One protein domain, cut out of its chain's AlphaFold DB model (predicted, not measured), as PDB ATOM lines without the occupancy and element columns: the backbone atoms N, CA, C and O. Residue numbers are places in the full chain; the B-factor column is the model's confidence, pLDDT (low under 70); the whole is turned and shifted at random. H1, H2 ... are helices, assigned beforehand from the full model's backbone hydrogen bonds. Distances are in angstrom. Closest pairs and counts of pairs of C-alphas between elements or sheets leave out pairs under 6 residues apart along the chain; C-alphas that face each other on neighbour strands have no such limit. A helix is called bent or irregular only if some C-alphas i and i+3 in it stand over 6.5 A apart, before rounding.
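Overview. This is residues 94 to 136 and 154 to 251 of the 357 residues of the protein "Hypothetical protein" of Rotaria sordida (UniProt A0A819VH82). A loose, flat group of helices is built on the helical hairpin of H4 and H5; H2 passes close to H4, and H1, kinked by 66 degrees near residue 108, meets H2 and H5 around its kink. Short H3 makes the turn from H2 to H4 at one end, and residues 116 to 129 stick out at the other. The printed part has 141 residues with five named helices, H1 to H5 in order, and no named strand: all helix. The radius of gyration of the C-alphas is 18.0 A, and the spans are 61 by 46 by 22 A.

Along the chain. H1, residues 94 to 121, begins at C-alpha 94 (203.650, 141.167, 103.499) and measures 35.8 A. It is neither bent nor irregular, but only just: C-alphas 104 and 107 are 6.5 A apart. H2, residues 155 to 181, measures 39.3 A; H3 is residues 187 to 197, 15.9 A. H4, residues 199 to 218, measures 29.3 A; H5, residues 223 to 250, measures 42.7 A and ends at C-alpha 250 (201.058, 149.957, 112.402).

Arrangement. H1, H2, H4 and H5 form an up and down bundle, each running against the one before. With residues 107 to 114 alone, H1 touches H2, closest at the C-alphas of Pro 107 and Cys 163, 6.9 A. H4 and H5 touch at a shallow tilt of 26 degrees, the C-alphas of Gly 214 and Ser 229 closest at 4.3 A. Every O i to N i+4 pair is within hydrogen-bond range in H2 and H3; H1 has 20 of 24, H4 15 of 16, H5 20 of 24.

Size, cuts and confidence. The C-alphas of Asn 123 and Ser 185 are farthest apart, 63.2 A. Residues 137 to 153 are not printed; C-alphas 136 and 154 are 9.9 A apart across this cut. The links H2 to H3, H3 to H4 and H4 to H5 are tight. Mean pLDDT of the printed part is 73.3, with residues 103 to 136 among those under 70.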
ATOM      1  N   TYR A  94     203.908 139.946 104.270       74.62
ATOM      2  CA  TYR A  94     203.650 141.167 103.499       74.62
ATOM      3  C   TYR A  94     202.364 141.132 102.654       74.62
ATOM      4  O   TYR A  94     201.839 142.191 102.309       74.62
ATOM      5  N   LEU A  95     201.862 139.952 102.265       73.88
ATOM      6  CA  LEU A  95     200.604 139.851 101.514       73.88
ATOM      7  C   LEU A  95     199.395 140.103 102.411       73.88
ATOM      8  O   LEU A  95     198.414 140.679 101.948       73.88
ATOM      9  N   ILE A  96     199.473 139.686 103.675       74.00
ATOM     10  CA  ILE A  96     198.412 139.893 104.662       74.00
ATOM     11  C   ILE A  96     198.344 141.379 105.003       74.00
ATOM     12  O   ILE A  96     197.271 141.974 104.913       74.00
ATOM     13  N   ASP A  97     199.493 142.001 105.266       73.12
ATOM     14  CA  ASP A  97     199.574 143.440 105.515       73.12
ATOM     15  C   ASP A  97     199.060 144.250 104.321       73.12
ATOM     16  O   ASP A  97     198.292 145.196 104.493       73.12
ATOM     17  N   LEU A  98     199.416 143.858 103.091       75.06
ATOM     18  CA  LEU A  98     198.913 144.499 101.877       75.06
ATOM     19  C   LEU A  98     197.396 144.316 101.718       75.06
ATOM     20  O   LEU A  98     196.715 145.249 101.297       75.06
ATOM     21  N   LEU A  99     196.853 143.143 102.054       74.19
ATOM     22  CA  LEU A  99     195.418 142.870 101.982       74.19
ATOM     23  C   LEU A  99     194.631 143.704 103.001       74.19
ATOM     24  O   LEU A  99     193.615 144.294 102.636       74.19
ATOM     25  N   ILE A 100     195.112 143.789 104.244       73.44
ATOM     26  CA  ILE A 100     194.528 144.632 105.298       73.44
ATOM     27  C   ILE A 100     194.586 146.099 104.870       73.44
ATOM     28  O   ILE A 100     193.589 146.815 104.951       73.44
ATOM     29  N   LEU A 101     195.725 146.530 104.325       72.69
ATOM     30  CA  LEU A 101     195.906 147.880 103.813       72.69
ATOM     31  C   LEU A 101     194.909 148.201 102.695       72.69
ATOM     32  O   LEU A 101     194.262 149.246 102.723       72.69
ATOM     33  N   ILE A 102     194.741 147.298 101.728       73.19
ATOM     34  CA  ILE A 102     193.766 147.458 100.646       73.19
ATOM     35  C   ILE A 102     192.346 147.512 101.221       73.19
ATOM     36  O   ILE A 102     191.591 148.418 100.878       73.19
ATOM     37  N   LEU A 103     191.982 146.605 102.128       69.12
ATOM     38  CA  LEU A 103     190.640 146.547 102.708       69.12
ATOM     39  C   LEU A 103     190.288 147.807 103.516       69.12
ATOM     40  O   LEU A 103     189.152 148.271 103.442       69.12
ATOM     41  N   CYS A 104     191.245 148.394 104.234       67.81
ATOM     42  CA  CYS A 104     191.028 149.616 105.010       67.81
ATOM     43  C   CYS A 104     191.071 150.897 104.161       67.81
ATOM     44  O   CYS A 104     190.374 151.859 104.479       67.81
ATOM     45  N   ILE A 105     191.848 150.924 103.073       69.00
ATOM     46  CA  ILE A 105     191.942 152.088 102.175       69.00
ATOM     47  C   ILE A 105     190.777 152.132 101.171       69.00
ATOM     48  O   ILE A 105     190.400 153.208 100.700       69.00
ATOM     49  N   VAL A 106     190.168 150.992 100.836       67.00
ATOM     50  CA  VAL A 106     189.062 150.931  99.869       67.00
ATOM     51  C   VAL A 106     187.857 151.799 100.283       67.00
ATOM     52  O   VAL A 106     187.447 152.613  99.455       67.00
ATOM     53  N   PRO A 107     187.316 151.744 101.517       67.06
ATOM     54  CA  PRO A 107     186.175 152.568 101.929       67.06
ATOM     55  C   PRO A 107     186.343 154.086 101.698       67.06
ATOM     56  O   PRO A 107     185.446 154.683 101.099       67.06
ATOM     57  N   PRO A 108     187.473 154.729 102.062       65.00
ATOM     58  CA  PRO A 108     187.699 156.149 101.774       65.00
ATOM     59  C   PRO A 108     188.155 156.446 100.329       65.00
ATOM     60  O   PRO A 108     188.182 157.618  99.932       65.00
ATOM     61  N   LEU A 109     188.487 155.430  99.518       62.66
ATOM     62  CA  LEU A 109     188.758 155.570  98.078       62.66
ATOM     63  C   LEU A 109     187.516 155.406  97.194       62.66
ATOM     64  O   LEU A 109     187.505 155.951  96.092       62.66
ATOM     65  N   ILE A 110     186.456 154.728  97.653       64.62
ATOM     66  CA  ILE A 110     185.173 154.620  96.927       64.62
ATOM     67  C   ILE A 110     184.649 155.995  96.447       64.62
ATOM     68  O   ILE A 110     184.262 156.089  95.278       64.62
ATOM     69  N   PRO A 111     184.699 157.082  97.253       58.66
ATOM     70  CA  PRO A 111     184.331 158.425  96.804       58.66
ATOM     71  C   PRO A 111     185.147 158.928  95.608       58.66
ATOM     72  O   PRO A 111     184.628 159.587  94.709       58.66
ATOM     73  N   VAL A 112     186.447 158.625  95.609       58.81
ATOM     74  CA  VAL A 112     187.418 159.103  94.620       58.81
ATOM     75  C   VAL A 112     187.295 158.299  93.326       58.81
ATOM     76  O   VAL A 112     187.264 158.871  92.239       58.81
ATOM     77  N   VAL A 113     187.153 156.977  93.435       54.75
ATOM     78  CA  VAL A 113     186.980 156.076  92.288       54.75
ATOM     79  C   VAL A 113     185.660 156.355  91.566       54.75
ATOM     80  O   VAL A 113     185.651 156.432  90.338       54.75
ATOM     81  N   ALA A 114     184.572 156.597  92.306       53.09
ATOM     82  CA  ALA A 114     183.283 156.988  91.728       53.09
ATOM     83  C   ALA A 114     183.361 158.324  90.962       53.09
ATOM     84  O   ALA A 114     182.686 158.509  89.948       53.09
ATOM     85  N   LYS A 115     184.224 159.250  91.401       52.38
ATOM     86  CA  LYS A 115     184.505 160.489  90.667       52.38
ATOM     87  C   LYS A 115     185.264 160.212  89.367       52.38
ATOM     88  O   LYS A 115     184.865 160.721  88.323       52.38
ATOM     89  N   CYS A 116     186.304 159.376  89.402       45.56
ATOM     90  CA  CYS A 116     187.076 159.014  88.209       45.56
ATOM     91  C   CYS A 116     186.223 158.322  87.136       45.56
ATOM     92  O   CYS A 116     186.359 158.656  85.962       45.56
ATOM     93  N   SER A 117     185.311 157.414  87.508       50.34
ATOM     94  CA  SER A 117     184.409 156.773  86.538       50.34
ATOM     95  C   SER A 117     183.433 157.761  85.898       50.34
ATOM     96  O   SER A 117     183.152 157.659  84.708       50.34
ATOM     97  N   ASN A 118     182.939 158.736  86.667       50.44
ATOM     98  CA  ASN A 118     181.982 159.726  86.174       50.44
ATOM     99  C   ASN A 118     182.642 160.786  85.281       50.44
ATOM    100  O   ASN A 118     182.050 161.165  84.275       50.44
ATOM    101  N   ILE A 119     183.873 161.210  85.593       50.94
ATOM    102  CA  ILE A 119     184.663 162.120  84.741       50.94
ATOM    103  C   ILE A 119     185.019 161.443  83.412       50.94
ATOM    104  O   ILE A 119     184.922 162.065  82.361       50.94
ATOM    105  N   LEU A 120     185.368 160.150  83.430       47.75
ATOM    106  CA  LEU A 120     185.651 159.401  82.200       47.75
ATOM    107  C   LEU A 120     184.395 159.190  81.328       47.75
ATOM    108  O   LEU A 120     184.507 159.021  80.117       47.75
ATOM    109  N   ALA A 121     183.206 159.180  81.942       49.84
ATOM    110  CA  ALA A 121     181.923 158.963  81.270       49.84
ATOM    111  C   ALA A 121     181.250 160.257  80.769       49.84
ATOM    112  O   ALA A 121     180.363 160.189  79.918       49.84
ATOM    113  N   LEU A 122     181.652 161.429  81.268       44.12
ATOM    114  CA  LEU A 122     181.107 162.727  80.876       44.12
ATOM    115  C   LEU A 122     182.244 163.662  80.456       44.12
ATOM    116  O   LEU A 122     182.782 164.416  81.257       44.12
ATOM    117  N   ASN A 123     182.551 163.651  79.156       46.81
ATOM    118  CA  ASN A 123     183.198 164.775  78.484       46.81
ATOM    119  C   ASN A 123     182.246 165.981  78.582       46.81
ATOM    120  O   ASN A 123     181.359 166.152  77.740       46.81
ATOM    121  N   LYS A 124     182.356 166.772  79.647       40.62
ATOM    122  CA  LYS A 124     181.746 168.096  79.695       40.62
ATOM    123  C   LYS A 124     182.564 169.023  80.576       40.62
ATOM    124  O   LYS A 124     182.704 168.802  81.776       40.62
ATOM    125  N   ASP A 125     183.095 170.037  79.910       39.22
ATOM    126  CA  ASP A 125     183.819 171.167  80.458       39.22
ATOM    127  C   ASP A 125     182.913 171.951  81.409       39.22
ATOM    128  O   ASP A 125     182.114 172.770  80.972       39.22
ATOM    129  N   GLU A 126     183.004 171.685  82.706       40.19
ATOM    130  CA  GLU A 126     182.637 172.648  83.743       40.19
ATOM    131  C   GLU A 126     183.326 172.222  85.045       40.19
ATOM    132  O   GLU A 126     183.116 171.128  85.569       40.19
ATOM    133  N   HIS A 127     184.230 173.079  85.522       38.69
ATOM    134  CA  HIS A 127     185.060 172.896  86.713       38.69
ATOM    135  C   HIS A 127     184.259 173.038  88.016       38.69
ATOM    136  O   HIS A 127     184.676 173.743  88.934       38.69
ATOM    137  N   ASP A 128     183.128 172.351  88.130       36.91
ATOM    138  CA  ASP A 128     182.462 172.219  89.413       36.91
ATOM    139  C   ASP A 128     183.160 171.113  90.200       36.91
ATOM    140  O   ASP A 128     183.292 169.962  89.773       36.91
ATOM    141  N   PHE A 129     183.685 171.483  91.367       38.22
ATOM    142  CA  PHE A 129     184.301 170.569  92.319       38.22
ATOM    143  C   PHE A 129     183.217 169.675  92.931       38.22
ATOM    144  O   PHE A 129     182.843 169.824  94.090       38.22
ATOM    145  N   VAL A 130     182.718 168.726  92.140       42.84
ATOM    146  CA  VAL A 130     181.742 167.725  92.558       42.84
ATOM    147  C   VAL A 130     182.439 166.807  93.563       42.84
ATOM    148  O   VAL A 130     183.253 165.942  93.212       42.84
ATOM    149  N   LEU A 131     182.204 167.073  94.845       45.25
ATOM    150  CA  LEU A 131     182.346 166.101  95.922       45.25
ATOM    151  C   LEU A 131     181.178 165.111  95.818       45.25
ATOM    152  O   LEU A 131     180.101 165.457  95.344       45.25
ATOM    153  N   LEU A 132     181.380 163.879  96.292       45.88
ATOM    154  CA  LEU A 132     180.441 162.742  96.238       45.88
ATOM    155  C   LEU A 132     179.014 163.027  96.784       45.88
ATOM    156  O   LEU A 132     178.128 162.189  96.670       45.88
ATOM    157  N   VAL A 133     178.766 164.199  97.370       47.97
ATOM    158  CA  VAL A 133     177.514 164.599  98.033       47.97
ATOM    159  C   VAL A 133     176.644 165.495  97.129       47.97
ATOM    160  O   VAL A 133     175.809 166.256  97.612       47.97
ATOM    161  N   ASP A 134     176.807 165.433  95.808       46.16
ATOM    162  CA  ASP A 134     176.001 166.237  94.871       46.16
ATOM    163  C   ASP A 134     174.682 165.591  94.428       46.16
ATOM    164  O   ASP A 134     173.892 166.223  93.729       46.16
ATOM    165  N   TYR A 135     174.353 164.386  94.895       49.59
ATOM    166  CA  TYR A 135     173.085 163.753  94.534       49.59
ATOM    167  C   TYR A 135     171.981 164.058  95.563       49.59
ATOM    168  O   TYR A 135     171.809 163.371  96.565       49.59
ATOM    169  N   PHE A 136     171.277 165.152  95.254       50.56
ATOM    170  CA  PHE A 136     169.860 165.486  95.477       50.56
ATOM    171  C   PHE A 136     169.190 165.445  96.872       50.56
ATOM    172  O   PHE A 136     169.277 164.446  97.584       50.56
ATOM    173  N   PRO A 154     172.481 157.270  94.674       69.31
ATOM    174  CA  PRO A 154     173.466 156.399  94.059       69.31
ATOM    175  C   PRO A 154     173.879 155.309  95.053       69.31
ATOM    176  O   PRO A 154     174.060 155.562  96.244       69.31
ATOM    177  N   ILE A 155     174.070 154.084  94.554       70.50
ATOM    178  CA  ILE A 155     174.446 152.918  95.374       70.50
ATOM    179  C   ILE A 155     175.727 153.202  96.179       70.50
ATOM    180  O   ILE A 155     175.869 152.754  97.313       70.50
ATOM    181  N   THR A 156     176.634 154.011  95.625       69.25
ATOM    182  CA  THR A 156     177.878 154.434  96.277       69.25
ATOM    183  C   THR A 156     177.644 155.217  97.569       69.25
ATOM    184  O   THR A 156     178.390 155.032  98.523       69.25
ATOM    185  N   GLU A 157     176.609 156.057  97.640       72.94
ATOM    186  CA  GLU A 157     176.288 156.826  98.849       72.94
ATOM    187  C   GLU A 157     175.767 155.909  99.964       72.94
ATOM    188  O   GLU A 157     176.170 156.031 101.120       72.94
ATOM    189  N   ILE A 158     174.939 154.926  99.601       77.06
ATOM    190  CA  ILE A 158     174.427 153.923 100.540       77.06
ATOM    191  C   ILE A 158     175.584 153.116 101.138       77.06
ATOM    192  O   ILE A 158     175.633 152.923 102.352       77.06
ATOM    193  N   ILE A 159     176.540 152.691 100.306       77.81
ATOM    194  CA  ILE A 159     177.730 151.960 100.765       77.81
ATOM    195  C   ILE A 159     178.535 152.809 101.755       77.81
ATOM    196  O   ILE A 159     178.870 152.320 102.831       77.81
ATOM    197  N   VAL A 160     178.789 154.085 101.444       76.94
ATOM    198  CA  VAL A 160     179.527 154.988 102.344       76.94
ATOM    199  C   VAL A 160     178.807 155.148 103.684       76.94
ATOM    200  O   VAL A 160     179.451 155.082 104.728       76.94
ATOM    201  N   HIS A 161     177.480 155.289 103.692       81.69
ATOM    202  CA  HIS A 161     176.721 155.371 104.942       81.69
ATOM    203  C   HIS A 161     176.789 154.084 105.770       81.69
ATOM    204  O   HIS A 161     176.923 154.165 106.992       81.69
ATOM    205  N   ILE A 162     176.748 152.912 105.130       83.44
ATOM    206  CA  ILE A 162     176.921 151.621 105.811       83.44
ATOM    207  C   ILE A 162     178.327 151.521 106.419       83.44
ATOM    208  O   ILE A 162     178.451 151.169 107.590       83.44
ATOM    209  N   CYS A 163     179.372 151.886 105.669       80.50
ATOM    210  CA  CYS A 163     180.754 151.887 106.159       80.50
ATOM    211  C   CYS A 163     180.964 152.870 107.322       80.50
ATOM    212  O   CYS A 163     181.645 152.565 108.298       80.50
ATOM    213  N   MET A 164     180.359 154.055 107.254       83.44
ATOM    214  CA  MET A 164     180.438 155.022 108.348       83.44
ATOM    215  C   MET A 164     179.695 154.529 109.589       83.44
ATOM    216  O   MET A 164     180.178 154.699 110.704       83.44
ATOM    217  N   PHE A 165     178.543 153.883 109.407       86.38
ATOM    218  CA  PHE A 165     177.817 153.270 110.511       86.38
ATOM    219  C   PHE A 165     178.620 152.139 111.167       86.38
ATOM    220  O   PHE A 165     178.663 152.078 112.394       86.38
ATOM    221  N   SER A 166     179.299 151.286 110.387       86.69
ATOM    222  CA  SER A 166     180.150 150.235 110.960       86.69
ATOM    223  C   SER A 166     181.291 150.811 111.794       86.69
ATOM    224  O   SER A 166     181.551 150.296 112.875       86.69
ATOM    225  N   VAL A 167     181.902 151.918 111.361       83.44
ATOM    226  CA  VAL A 167     182.988 152.554 112.126       83.44
ATOM    227  C   VAL A 167     182.468 153.217 113.397       83.44
ATOM    228  O   VAL A 167     183.070 153.070 114.451       83.44
ATOM    229  N   ILE A 168     181.307 153.879 113.351       87.69
ATOM    230  CA  ILE A 168     180.677 154.407 114.573       87.69
ATOM    231  C   ILE A 168     180.426 153.272 115.575       87.69
ATOM    232  O   ILE A 168     180.655 153.443 116.771       87.69
ATOM    233  N   MET A 169     179.965 152.112 115.102       88.31
ATOM    234  CA  MET A 169     179.741 150.949 115.961       88.31
ATOM    235  C   MET A 169     181.041 150.381 116.540       88.31
ATOM    236  O   MET A 169     181.041 149.963 117.695       88.31
ATOM    237  N   GLU A 170     182.131 150.385 115.775       86.56
ATOM    238  CA  GLU A 170     183.458 149.963 116.232       86.56
ATOM    239  C   GLU A 170     183.988 150.885 117.340       86.56
ATOM    240  O   GLU A 170     184.320 150.412 118.423       86.56
ATOM    241  N   GLU A 171     183.906 152.203 117.157       87.69
ATOM    242  CA  GLU A 171     184.326 153.191 118.163       87.69
ATOM    243  C   GLU A 171     183.464 153.117 119.443       87.69
ATOM    244  O   GLU A 171     183.958 153.208 120.571       87.69
ATOM    245  N   VAL A 172     182.156 152.870 119.301       88.75
ATOM    246  CA  VAL A 172     181.267 152.612 120.450       88.75
ATOM    247  C   VAL A 172     181.649 151.312 121.162       88.75
ATOM    248  O   VAL A 172     181.590 151.243 122.395       88.75
ATOM    249  N   HIS A 173     182.035 150.276 120.415       89.12
ATOM    250  CA  HIS A 173     182.475 149.005 120.976       89.12
ATOM    251  C   HIS A 173     183.783 149.156 121.761       89.12
ATOM    252  O   HIS A 173     183.859 148.691 122.901       89.12
ATOM    253  N   GLU A 174     184.773 149.857 121.210       87.19
ATOM    254  CA  GLU A 174     186.036 150.159 121.891       87.19
ATOM    255  C   GLU A 174     185.806 150.939 123.189       87.19
ATOM    256  O   GLU A 174     186.315 150.565 124.251       87.19
ATOM    257  N   PHE A 175     184.959 151.971 123.142       85.62
ATOM    258  CA  PHE A 175     184.584 152.735 124.328       85.62
ATOM    259  C   PHE A 175     183.896 151.859 125.389       85.62
ATOM    260  O   PHE A 175     184.179 151.978 126.587       85.62
ATOM    261  N   TYR A 176     183.015 150.943 124.973       86.62
ATOM    262  CA  TYR A 176     182.349 150.009 125.881       86.62
ATOM    263  C   TYR A 176     183.334 149.029 126.533       86.62
ATOM    264  O   TYR A 176     183.261 148.798 127.744       86.62
ATOM    265  N   LEU A 177     184.275 148.473 125.763       84.69
ATOM    266  CA  LEU A 177     185.320 147.594 126.291       84.69
ATOM    267  C   LEU A 177     186.210 148.331 127.293       84.69
ATOM    268  O   LEU A 177     186.465 147.806 128.379       84.69
ATOM    269  N   TYR A 178     186.597 149.569 126.983       82.44
ATOM    270  CA  TYR A 178     187.369 150.410 127.893       82.44
ATOM    271  C   TYR A 178     186.611 150.690 129.201       82.44
ATOM    272  O   TYR A 178     187.180 150.591 130.294       82.44
ATOM    273  N   TYR A 179     185.308 150.983 129.114       81.38
ATOM    274  CA  TYR A 179     184.453 151.180 130.286       81.38
ATOM    275  C   TYR A 179     184.335 149.909 131.142       81.38
ATOM    276  O   TYR A 179     184.354 149.986 132.371       81.38
ATOM    277  N   LYS A 180     184.248 148.734 130.505       82.25
ATOM    278  CA  LYS A 180     184.152 147.434 131.183       82.25
ATOM    279  C   LYS A 180     185.453 147.036 131.883       82.25
ATOM    280  O   LYS A 180     185.404 146.542 133.006       82.25
ATOM    281  N   GLU A 181     186.608 147.218 131.240       76.06
ATOM    282  CA  GLU A 181     187.901 146.827 131.822       76.06
ATOM    283  C   GLU A 181     188.237 147.672 133.060       76.06
ATOM    284  O   GLU A 181     188.805 147.180 134.038       76.06
ATOM    285  N   LYS A 182     187.826 148.942 133.059       71.69
ATOM    286  CA  LYS A 182     188.126 149.907 134.115       71.69
ATOM    287  C   LYS A 182     186.935 150.062 135.061       71.69
ATOM    288  O   LYS A 182     186.319 151.121 135.131       71.69
ATOM    289  N   HIS A 183     186.636 149.001 135.816       62.31
ATOM    290  CA  HIS A 183     185.644 148.978 136.904       62.31
ATOM    291  C   HIS A 183     186.009 149.975 138.030       62.31
ATOM    292  O   HIS A 183     186.477 149.597 139.102       62.31
ATOM    293  N   ALA A 184     185.810 151.272 137.800       56.75
ATOM    294  CA  ALA A 184     186.021 152.330 138.782       56.75
ATOM    295  C   ALA A 184     184.723 153.107 139.030       56.75
ATOM    296  O   ALA A 184     183.952 153.396 138.121       56.75
ATOM    297  N   SER A 185     184.499 153.483 140.291       55.72
ATOM    298  CA  SER A 185     183.238 154.036 140.805       55.72
ATOM    299  C   SER A 185     182.794 155.383 140.198       55.72
ATOM    300  O   SER A 185     181.711 155.857 140.537       55.72
ATOM    301  N   ASN A 186     183.594 156.039 139.348       70.56
ATOM    302  CA  ASN A 186     183.331 157.408 138.892       70.56
ATOM    303  C   ASN A 186     183.317 157.512 137.353       70.56
ATOM    304  O   ASN A 186     184.350 157.720 136.715       70.56
ATOM    305  N   SER A 187     182.120 157.395 136.762       66.62
ATOM    306  CA  SER A 187     181.883 157.326 135.305       66.62
ATOM    307  C   SER A 187     182.518 158.483 134.509       66.62
ATOM    308  O   SER A 187     183.123 158.260 133.464       66.62
ATOM    309  N   ARG A 188     182.496 159.719 135.029       74.94
ATOM    310  CA  ARG A 188     183.026 160.905 134.321       74.94
ATOM    311  C   ARG A 188     184.552 160.924 134.177       74.94
ATOM    312  O   ARG A 188     185.060 161.384 133.159       74.94
ATOM    313  N   TYR A 189     185.282 160.426 135.176       75.62
ATOM    314  CA  TYR A 189     186.748 160.385 135.133       75.62
ATOM    315  C   TYR A 189     187.248 159.382 134.087       75.62
ATOM    316  O   TYR A 189     188.234 159.644 133.406       75.62
ATOM    317  N   ILE A 190     186.540 158.262 133.925       74.19
ATOM    318  CA  ILE A 190     186.877 157.222 132.945       74.19
ATOM    319  C   ILE A 190     186.765 157.778 131.524       74.19
ATOM    320  O   ILE A 190     187.703 157.632 130.747       74.19
ATOM    321  N   ILE A 191     185.662 158.474 131.222       74.19
ATOM    322  CA  ILE A 191     185.426 159.100 129.911       74.19
ATOM    323  C   ILE A 191     186.513 160.129 129.610       74.19
ATOM    324  O   ILE A 191     187.124 160.101 128.548       74.19
ATOM    325  N   TRP A 192     186.796 161.017 130.564       74.94
ATOM    326  CA  TRP A 192     187.823 162.037 130.370       74.94
ATOM    327  C   TRP A 192     189.215 161.425 130.176       74.94
ATOM    328  O   TRP A 192     189.966 161.865 129.309       74.94
ATOM    329  N   LYS A 193     189.537 160.365 130.926       76.00
ATOM    330  CA  LYS A 193     190.803 159.646 130.782       76.00
ATOM    331  C   LYS A 193     190.927 158.962 129.416       76.00
ATOM    332  O   LYS A 193     191.980 159.072 128.807       76.00
ATOM    333  N   TYR A 194     189.858 158.347 128.904       77.62
ATOM    334  CA  TYR A 194     189.851 157.741 127.564       77.62
ATOM    335  C   TYR A 194     190.227 158.744 126.463       77.62
ATOM    336  O   TYR A 194     191.040 158.436 125.598       77.62
ATOM    337  N   PHE A 195     189.686 159.964 126.526       75.94
ATOM    338  CA  PHE A 195     189.996 161.004 125.539       75.94
ATOM    339  C   PHE A 195     191.343 161.697 125.767       75.94
ATOM    340  O   PHE A 195     191.888 162.282 124.838       75.94
ATOM    341  N   THR A 196     191.875 161.679 126.990       70.31
ATOM    342  CA  THR A 196     193.131 162.376 127.317       70.31
ATOM    343  C   THR A 196     194.360 161.497 127.083       70.31
ATOM    344  O   THR A 196     195.431 162.034 126.797       70.31
ATOM    345  N   ASP A 197     194.215 160.173 127.192       70.88
ATOM    346  CA  ASP A 197     195.325 159.231 127.041       70.88
ATOM    347  C   ASP A 197     195.804 159.167 125.568       70.88
ATOM    348  O   ASP A 197     197.003 159.309 125.323       70.88
ATOM    349  N   ASP A 198     194.888 159.095 124.586       79.06
ATOM    350  CA  ASP A 198     195.218 159.025 123.152       79.06
ATOM    351  C   ASP A 198     194.658 160.200 122.337       79.06
ATOM    352  O   ASP A 198     193.451 160.420 122.230       79.06
ATOM    353  N   LYS A 199     195.555 160.946 121.675       81.25
ATOM    354  CA  LYS A 199     195.186 162.115 120.848       81.25
ATOM    355  C   LYS A 199     194.363 161.752 119.609       81.25
ATOM    356  O   LYS A 199     193.652 162.607 119.089       81.25
ATOM    357  N   TRP A 200     194.475 160.514 119.134       85.44
ATOM    358  CA  TRP A 200     193.766 160.031 117.950       85.44
ATOM    359  C   TRP A 200     192.270 159.860 118.216       85.44
ATOM    360  O   TRP A 200     191.473 160.305 117.402       85.44
ATOM    361  N   ASN A 201     191.884 159.412 119.413       87.31
ATOM    362  CA  ASN A 201     190.475 159.239 119.786       87.31
ATOM    363  C   ASN A 201     189.699 160.571 119.760       87.31
ATOM    364  O   ASN A 201     188.499 160.605 119.493       87.31
ATOM    365  N   ILE A 202     190.377 161.702 120.009       88.12
ATOM    366  CA  ILE A 202     189.783 163.043 119.862       88.12
ATOM    367  C   ILE A 202     189.517 163.364 118.383       88.12
ATOM    368  O   ILE A 202     188.481 163.948 118.063       88.12
ATOM    369  N   LEU A 203     190.445 163.004 117.489       89.12
ATOM    370  CA  LEU A 203     190.285 163.182 116.045       89.12
ATOM    371  C   LEU A 203     189.104 162.346 115.526       89.12
ATOM    372  O   LEU A 203     188.295 162.863 114.755       89.12
ATOM    373  N   ASP A 204     188.965 161.108 115.999       88.94
ATOM    374  CA  ASP A 204     187.882 160.201 115.604       88.94
ATOM    375  C   ASP A 204     186.520 160.696 116.100       88.94
ATOM    376  O   ASP A 204     185.560 160.773 115.329       88.94
ATOM    377  N   LEU A 205     186.450 161.179 117.347       89.94
ATOM    378  CA  LEU A 205     185.255 161.841 117.872       89.94
ATOM    379  C   LEU A 205     184.876 163.077 117.041       89.94
ATOM    380  O   LEU A 205     183.698 163.282 116.740       89.94
ATOM    381  N   ALA A 206     185.857 163.902 116.664       91.25
ATOM    382  CA  ALA A 206     185.619 165.070 115.824       91.25
ATOM    383  C   ALA A 206     185.097 164.663 114.436       91.25
ATOM    384  O   ALA A 206     184.120 165.243 113.959       91.25
ATOM    385  N   ALA A 207     185.690 163.638 113.816       90.25
ATOM    386  CA  ALA A 207     185.259 163.111 112.524       90.25
ATOM    387  C   ALA A 207     183.809 162.601 112.569       90.25
ATOM    388  O   ALA A 207     183.000 162.962 111.709       90.25
ATOM    389  N   ILE A 208     183.454 161.833 113.604       90.56
ATOM    390  CA  ILE A 208     182.092 161.327 113.818       90.56
ATOM    391  C   ILE A 208     181.110 162.476 114.049       90.56
ATOM    392  O   ILE A 208     180.025 162.476 113.469       90.56
ATOM    393  N   LEU A 209     181.473 163.481 114.850       92.62
ATOM    394  CA  LEU A 209     180.613 164.635 115.111       92.62
ATOM    395  C   LEU A 209     180.307 165.398 113.818       92.62
ATOM    396  O   LEU A 209     179.139 165.664 113.529       92.62
ATOM    397  N   PHE A 210     181.328 165.713 113.017       91.75
ATOM    398  CA  PHE A 210     181.132 166.396 111.737       91.75
ATOM    399  C   PHE A 210     180.305 165.559 110.757       91.75
ATOM    400  O   PHE A 210     179.435 166.110 110.079       91.75
ATOM    401  N   TYR A 211     180.501 164.238 110.731       89.81
ATOM    402  CA  TYR A 211     179.677 163.331 109.936       89.81
ATOM    403  C   TYR A 211     178.210 163.331 110.388       89.81
ATOM    404  O   TYR A 211     177.320 163.462 109.554       89.81
ATOM    405  N   LEU A 212     177.933 163.244 111.694       91.19
ATOM    406  CA  LEU A 212     176.566 163.256 112.225       91.19
ATOM    407  C   LEU A 212     175.860 164.588 111.959       91.19
ATOM    408  O   LEU A 212     174.686 164.590 111.595       91.19
ATOM    409  N   VAL A 213     176.567 165.716 112.083       91.25
ATOM    410  CA  VAL A 213     176.031 167.041 111.730       91.25
ATOM    411  C   VAL A 213     175.744 167.121 110.229       91.25
ATOM    412  O   VAL A 213     174.660 167.557 109.837       91.25
ATOM    413  N   GLY A 214     176.663 166.653 109.381       87.00
ATOM    414  CA  GLY A 214     176.459 166.566 107.933       87.00
ATOM    415  C   GLY A 214     175.277 165.666 107.555       87.00
ATOM    416  O   GLY A 214     174.461 166.016 106.706       87.00
ATOM    417  N   PHE A 215     175.124 164.532 108.236       85.56
ATOM    418  CA  PHE A 215     174.034 163.587 108.014       85.56
ATOM    419  C   PHE A 215     172.684 164.135 108.495       85.56
ATOM    420  O   PHE A 215     171.694 164.052 107.775       85.56
ATOM    421  N   ALA A 216     172.630 164.767 109.669       86.69
ATOM    422  CA  ALA A 216     171.410 165.374 110.200       86.69
ATOM    423  C   ALA A 216     170.931 166.549 109.332       86.69
ATOM    424  O   ALA A 216     169.746 166.653 109.013       86.69
ATOM    425  N   THR A 217     171.858 167.411 108.900       82.31
ATOM    426  CA  THR A 217     171.548 168.556 108.026       82.31
ATOM    427  C   THR A 217     171.101 168.132 106.626       82.31
ATOM    428  O   THR A 217     170.384 168.889 105.976       82.31
ATOM    429  N   ARG A 218     171.421 166.905 106.186       76.25
ATOM    430  CA  ARG A 218     170.918 166.317 104.931       76.25
ATOM    431  C   ARG A 218     169.403 166.089 104.933       76.25
ATOM    432  O   ARG A 218     168.781 166.217 103.883       76.25
ATOM    433  N   PHE A 219     168.790 165.791 106.082       76.44
ATOM    434  CA  PHE A 219     167.334 165.588 106.174       76.44
ATOM    435  C   PHE A 219     166.537 166.900 106.181       76.44
ATOM    436  O   PHE A 219     165.319 166.887 105.999       76.44
ATOM    437  N   VAL A 220     167.205 168.040 106.376       77.06
ATOM    438  CA  VAL A 220     166.573 169.360 106.388       77.06
ATOM    439  C   VAL A 220     166.529 169.912 104.959       77.06
ATOM    440  O   VAL A 220     167.557 170.239 104.374       77.06
ATOM    441  N   VAL A 221     165.323 170.042 104.400       66.75
ATOM    442  CA  VAL A 221     165.038 170.326 102.970       66.75
ATOM    443  C   VAL A 221     165.305 171.797 102.557       66.75
ATOM    444  O   VAL A 221     164.787 172.284 101.555       66.75
ATOM    445  N   HIS A 222     166.103 172.556 103.313       73.12
ATOM    446  CA  HIS A 222     166.438 173.941 102.967       73.12
ATOM    447  C   HIS A 222     167.700 174.021 102.076       73.12
ATOM    448  O   HIS A 222     168.700 173.352 102.312       73.12
ATOM    449  N   GLU A 223     167.687 174.892 101.060       70.44
ATOM    450  CA  GLU A 223     168.833 175.125 100.152       70.44
ATOM    451  C   GLU A 223     170.162 175.447 100.882       70.44
ATOM    452  O   GLU A 223     171.167 174.786 100.616       70.44
ATOM    453  N   PRO A 224     170.223 176.391 101.852       74.19
ATOM    454  CA  PRO A 224     171.479 176.681 102.549       74.19
ATOM    455  C   PRO A 224     171.945 175.532 103.457       74.19
ATOM    456  O   PRO A 224     173.146 175.359 103.658       74.19
ATOM    457  N   THR A 225     171.024 174.721 103.994       76.12
ATOM    458  CA  THR A 225     171.386 173.579 104.851       76.12
ATOM    459  C   THR A 225     171.987 172.438 104.041       76.12
ATOM    460  O   THR A 225     172.837 171.715 104.554       76.12
ATOM    461  N   PHE A 226     171.627 172.322 102.761       73.12
ATOM    462  CA  PHE A 226     172.250 171.375 101.843       73.12
ATOM    463  C   PHE A 226     173.698 171.751 101.503       73.12
ATOM    464  O   PHE A 226     174.577 170.895 101.502       73.12
ATOM    465  N   VAL A 227     173.993 173.035 101.280       77.88
ATOM    466  CA  VAL A 227     175.388 173.477 101.087       77.88
ATOM    467  C   VAL A 227     176.209 173.233 102.356       77.88
ATOM    468  O   VAL A 227     177.329 172.729 102.286       77.88
ATOM    469  N   ALA A 228     175.633 173.520 103.526       82.12
ATOM    470  CA  ALA A 228     176.285 173.251 104.801       82.12
ATOM    471  C   ALA A 228     176.575 171.752 105.008       82.12
ATOM    472  O   ALA A 228     177.678 171.405 105.432       82.12
ATOM    473  N   SER A 229     175.641 170.858 104.663       82.94
ATOM    474  CA  SER A 229     175.839 169.408 104.808       82.94
ATOM    475  C   SER A 229     177.007 168.898 103.962       82.94
ATOM    476  O   SER A 229     177.819 168.115 104.455       82.94
ATOM    477  N   LYS A 230     177.172 169.411 102.733       79.31
ATOM    478  CA  LYS A 230     178.329 169.102 101.876       79.31
ATOM    479  C   LYS A 230     179.645 169.515 102.518       79.31
ATOM    480  O   LYS A 230     180.592 168.730 102.519       79.31
ATOM    481  N   ILE A 231     179.710 170.724 103.073       85.25
ATOM    482  CA  ILE A 231     180.919 171.237 103.727       85.25
ATOM    483  C   ILE A 231     181.279 170.351 104.924       85.25
ATOM    484  O   ILE A 231     182.417 169.894 105.027       85.25
ATOM    485  N   PHE A 232     180.306 170.038 105.784       88.75
ATOM    486  CA  PHE A 232     180.537 169.181 106.946       88.75
ATOM    487  C   PHE A 232     180.975 167.765 106.565       88.75
ATOM    488  O   PHE A 232     181.934 167.254 107.139       88.75
ATOM    489  N   MET A 233     180.348 167.158 105.554       82.31
ATOM    490  CA  MET A 233     180.755 165.843 105.051       82.31
ATOM    491  C   MET A 233     182.152 165.862 104.416       82.31
ATOM    492  O   MET A 233     182.905 164.903 104.560       82.31
ATOM    493  N   SER A 234     182.533 166.959 103.758       83.31
ATOM    494  CA  SER A 234     183.871 167.118 103.168       83.31
ATOM    495  C   SER A 234     184.952 167.221 104.241       83.31
ATOM    496  O   SER A 234     186.007 166.599 104.128       83.31
ATOM    497  N   ILE A 235     184.675 167.963 105.315       88.25
ATOM    498  CA  ILE A 235     185.561 168.052 106.481       88.25
ATOM    499  C   ILE A 235     185.652 166.691 107.184       88.25
ATOM    500  O   ILE A 235     186.747 166.265 107.541       88.25
ATOM    501  N   ALA A 236     184.533 165.977 107.336       87.38
ATOM    502  CA  ALA A 236     184.526 164.638 107.922       87.38
ATOM    503  C   ALA A 236     185.378 163.649 107.108       87.38
ATOM    504  O   ALA A 236     186.172 162.909 107.687       87.38
ATOM    505  N   LEU A 237     185.282 163.682 105.771       82.31
ATOM    506  CA  LEU A 237     186.121 162.872 104.882       82.31
ATOM    507  C   LEU A 237     187.609 163.217 105.029       82.31
ATOM    508  O   LEU A 237     188.452 162.325 105.082       82.31
ATOM    509  N   PHE A 238     187.939 164.506 105.133       85.75
ATOM    510  CA  PHE A 238     189.314 164.939 105.369       85.75
ATOM    511  C   PHE A 238     189.868 164.400 106.694       85.75
ATOM    512  O   PHE A 238     190.973 163.859 106.724       85.75
ATOM    513  N   LEU A 239     189.098 164.491 107.783       86.88
ATOM    514  CA  LEU A 239     189.502 163.935 109.078       86.88
ATOM    515  C   LEU A 239     189.681 162.413 109.013       86.88
ATOM    516  O   LEU A 239     190.619 161.882 109.603       86.88
ATOM    517  N   TRP A 240     188.865 161.727 108.215       81.94
ATOM    518  CA  TRP A 240     189.037 160.305 107.919       81.94
ATOM    519  C   TRP A 240     190.356 159.982 107.214       81.94
ATOM    520  O   TRP A 240     191.009 158.994 107.548       81.94
ATOM    521  N   TYR A 241     190.798 160.818 106.270       83.44
ATOM    522  CA  TYR A 241     192.124 160.659 105.666       83.44
ATOM    523  C   TYR A 241     193.252 160.883 106.675       83.44
ATOM    524  O   TYR A 241     194.268 160.191 106.620       83.44
ATOM    525  N   VAL A 242     193.079 161.795 107.635       85.06
ATOM    526  CA  VAL A 242     194.039 161.944 108.737       85.06
ATOM    527  C   VAL A 242     194.035 160.696 109.634       85.06
ATOM    528  O   VAL A 242     195.109 160.241 110.017       85.06
ATOM    529  N   ARG A 243     192.879 160.077 109.907       83.06
ATOM    530  CA  ARG A 243     192.790 158.795 110.637       83.06
ATOM    531  C   ARG A 243     193.458 157.641 109.885       83.06
ATOM    532  O   ARG A 243     194.149 156.843 110.511       83.06
ATOM    533  N   MET A 244     193.367 157.590 108.554       79.00
ATOM    534  CA  MET A 244     194.107 156.609 107.737       79.00
ATOM    535  C   MET A 244     195.622 156.656 107.971       79.00
ATOM    536  O   MET A 244     196.303 155.639 107.861       79.00
ATOM    537  N   LEU A 245     196.162 157.812 108.364       82.44
ATOM    538  CA  LEU A 245     197.569 157.936 108.727       82.44
ATOM    539  C   LEU A 245     197.938 157.097 109.954       82.44
ATOM    540  O   LEU A 245     199.039 156.555 110.000       82.44
ATOM    541  N   HIS A 246     197.022 156.959 110.917       82.50
ATOM    542  CA  HIS A 246     197.218 156.129 112.104       82.50
ATOM    543  C   HIS A 246     197.328 154.642 111.745       82.50
ATOM    544  O   HIS A 246     198.162 153.941 112.310       82.50
ATOM    545  N   LEU A 247     196.582 154.172 110.738       77.94
ATOM    546  CA  LEU A 247     196.721 152.802 110.233       77.94
ATOM    547  C   LEU A 247     198.123 152.552 109.659       77.94
ATOM    548  O   LEU A 247     198.730 151.518 109.920       77.94
ATOM    549  N   PHE A 248     198.684 153.523 108.933       79.62
ATOM    550  CA  PHE A 248     200.048 153.405 108.410       79.62
ATOM    551  C   PHE A 248     201.126 153.402 109.506       79.62
ATOM    552  O   PHE A 248     202.253 152.990 109.228       79.62
ATOM    553  N   VAL A 249     200.810 153.825 110.739       82.06
ATOM    554  CA  VAL A 249     201.732 153.709 111.881       82.06
ATOM    555  C   VAL A 249     201.938 152.250 112.293       82.06
ATOM    556  O   VAL A 249     203.031 151.907 112.735       82.06
ATOM    557  N   ALA A 250     200.942 151.382 112.093       77.62
ATOM    558  CA  ALA A 250     201.058 149.957 112.402       77.62
ATOM    559  C   ALA A 250     201.975 149.200 111.421       77.62
ATOM    560  O   ALA A 250     202.519 148.156 111.766       77.62
ATOM    561  N   ALA A 251     202.191 149.725 110.212       79.88
ATOM    562  CA  ALA A 251     203.063 149.091 109.231       79.88
ATOM    563  C   ALA A 251     204.545 149.256 109.616       79.88
ATOM    564  O   ALA A 251     205.047 150.378 109.688       79.88
TER     565      ALA A 251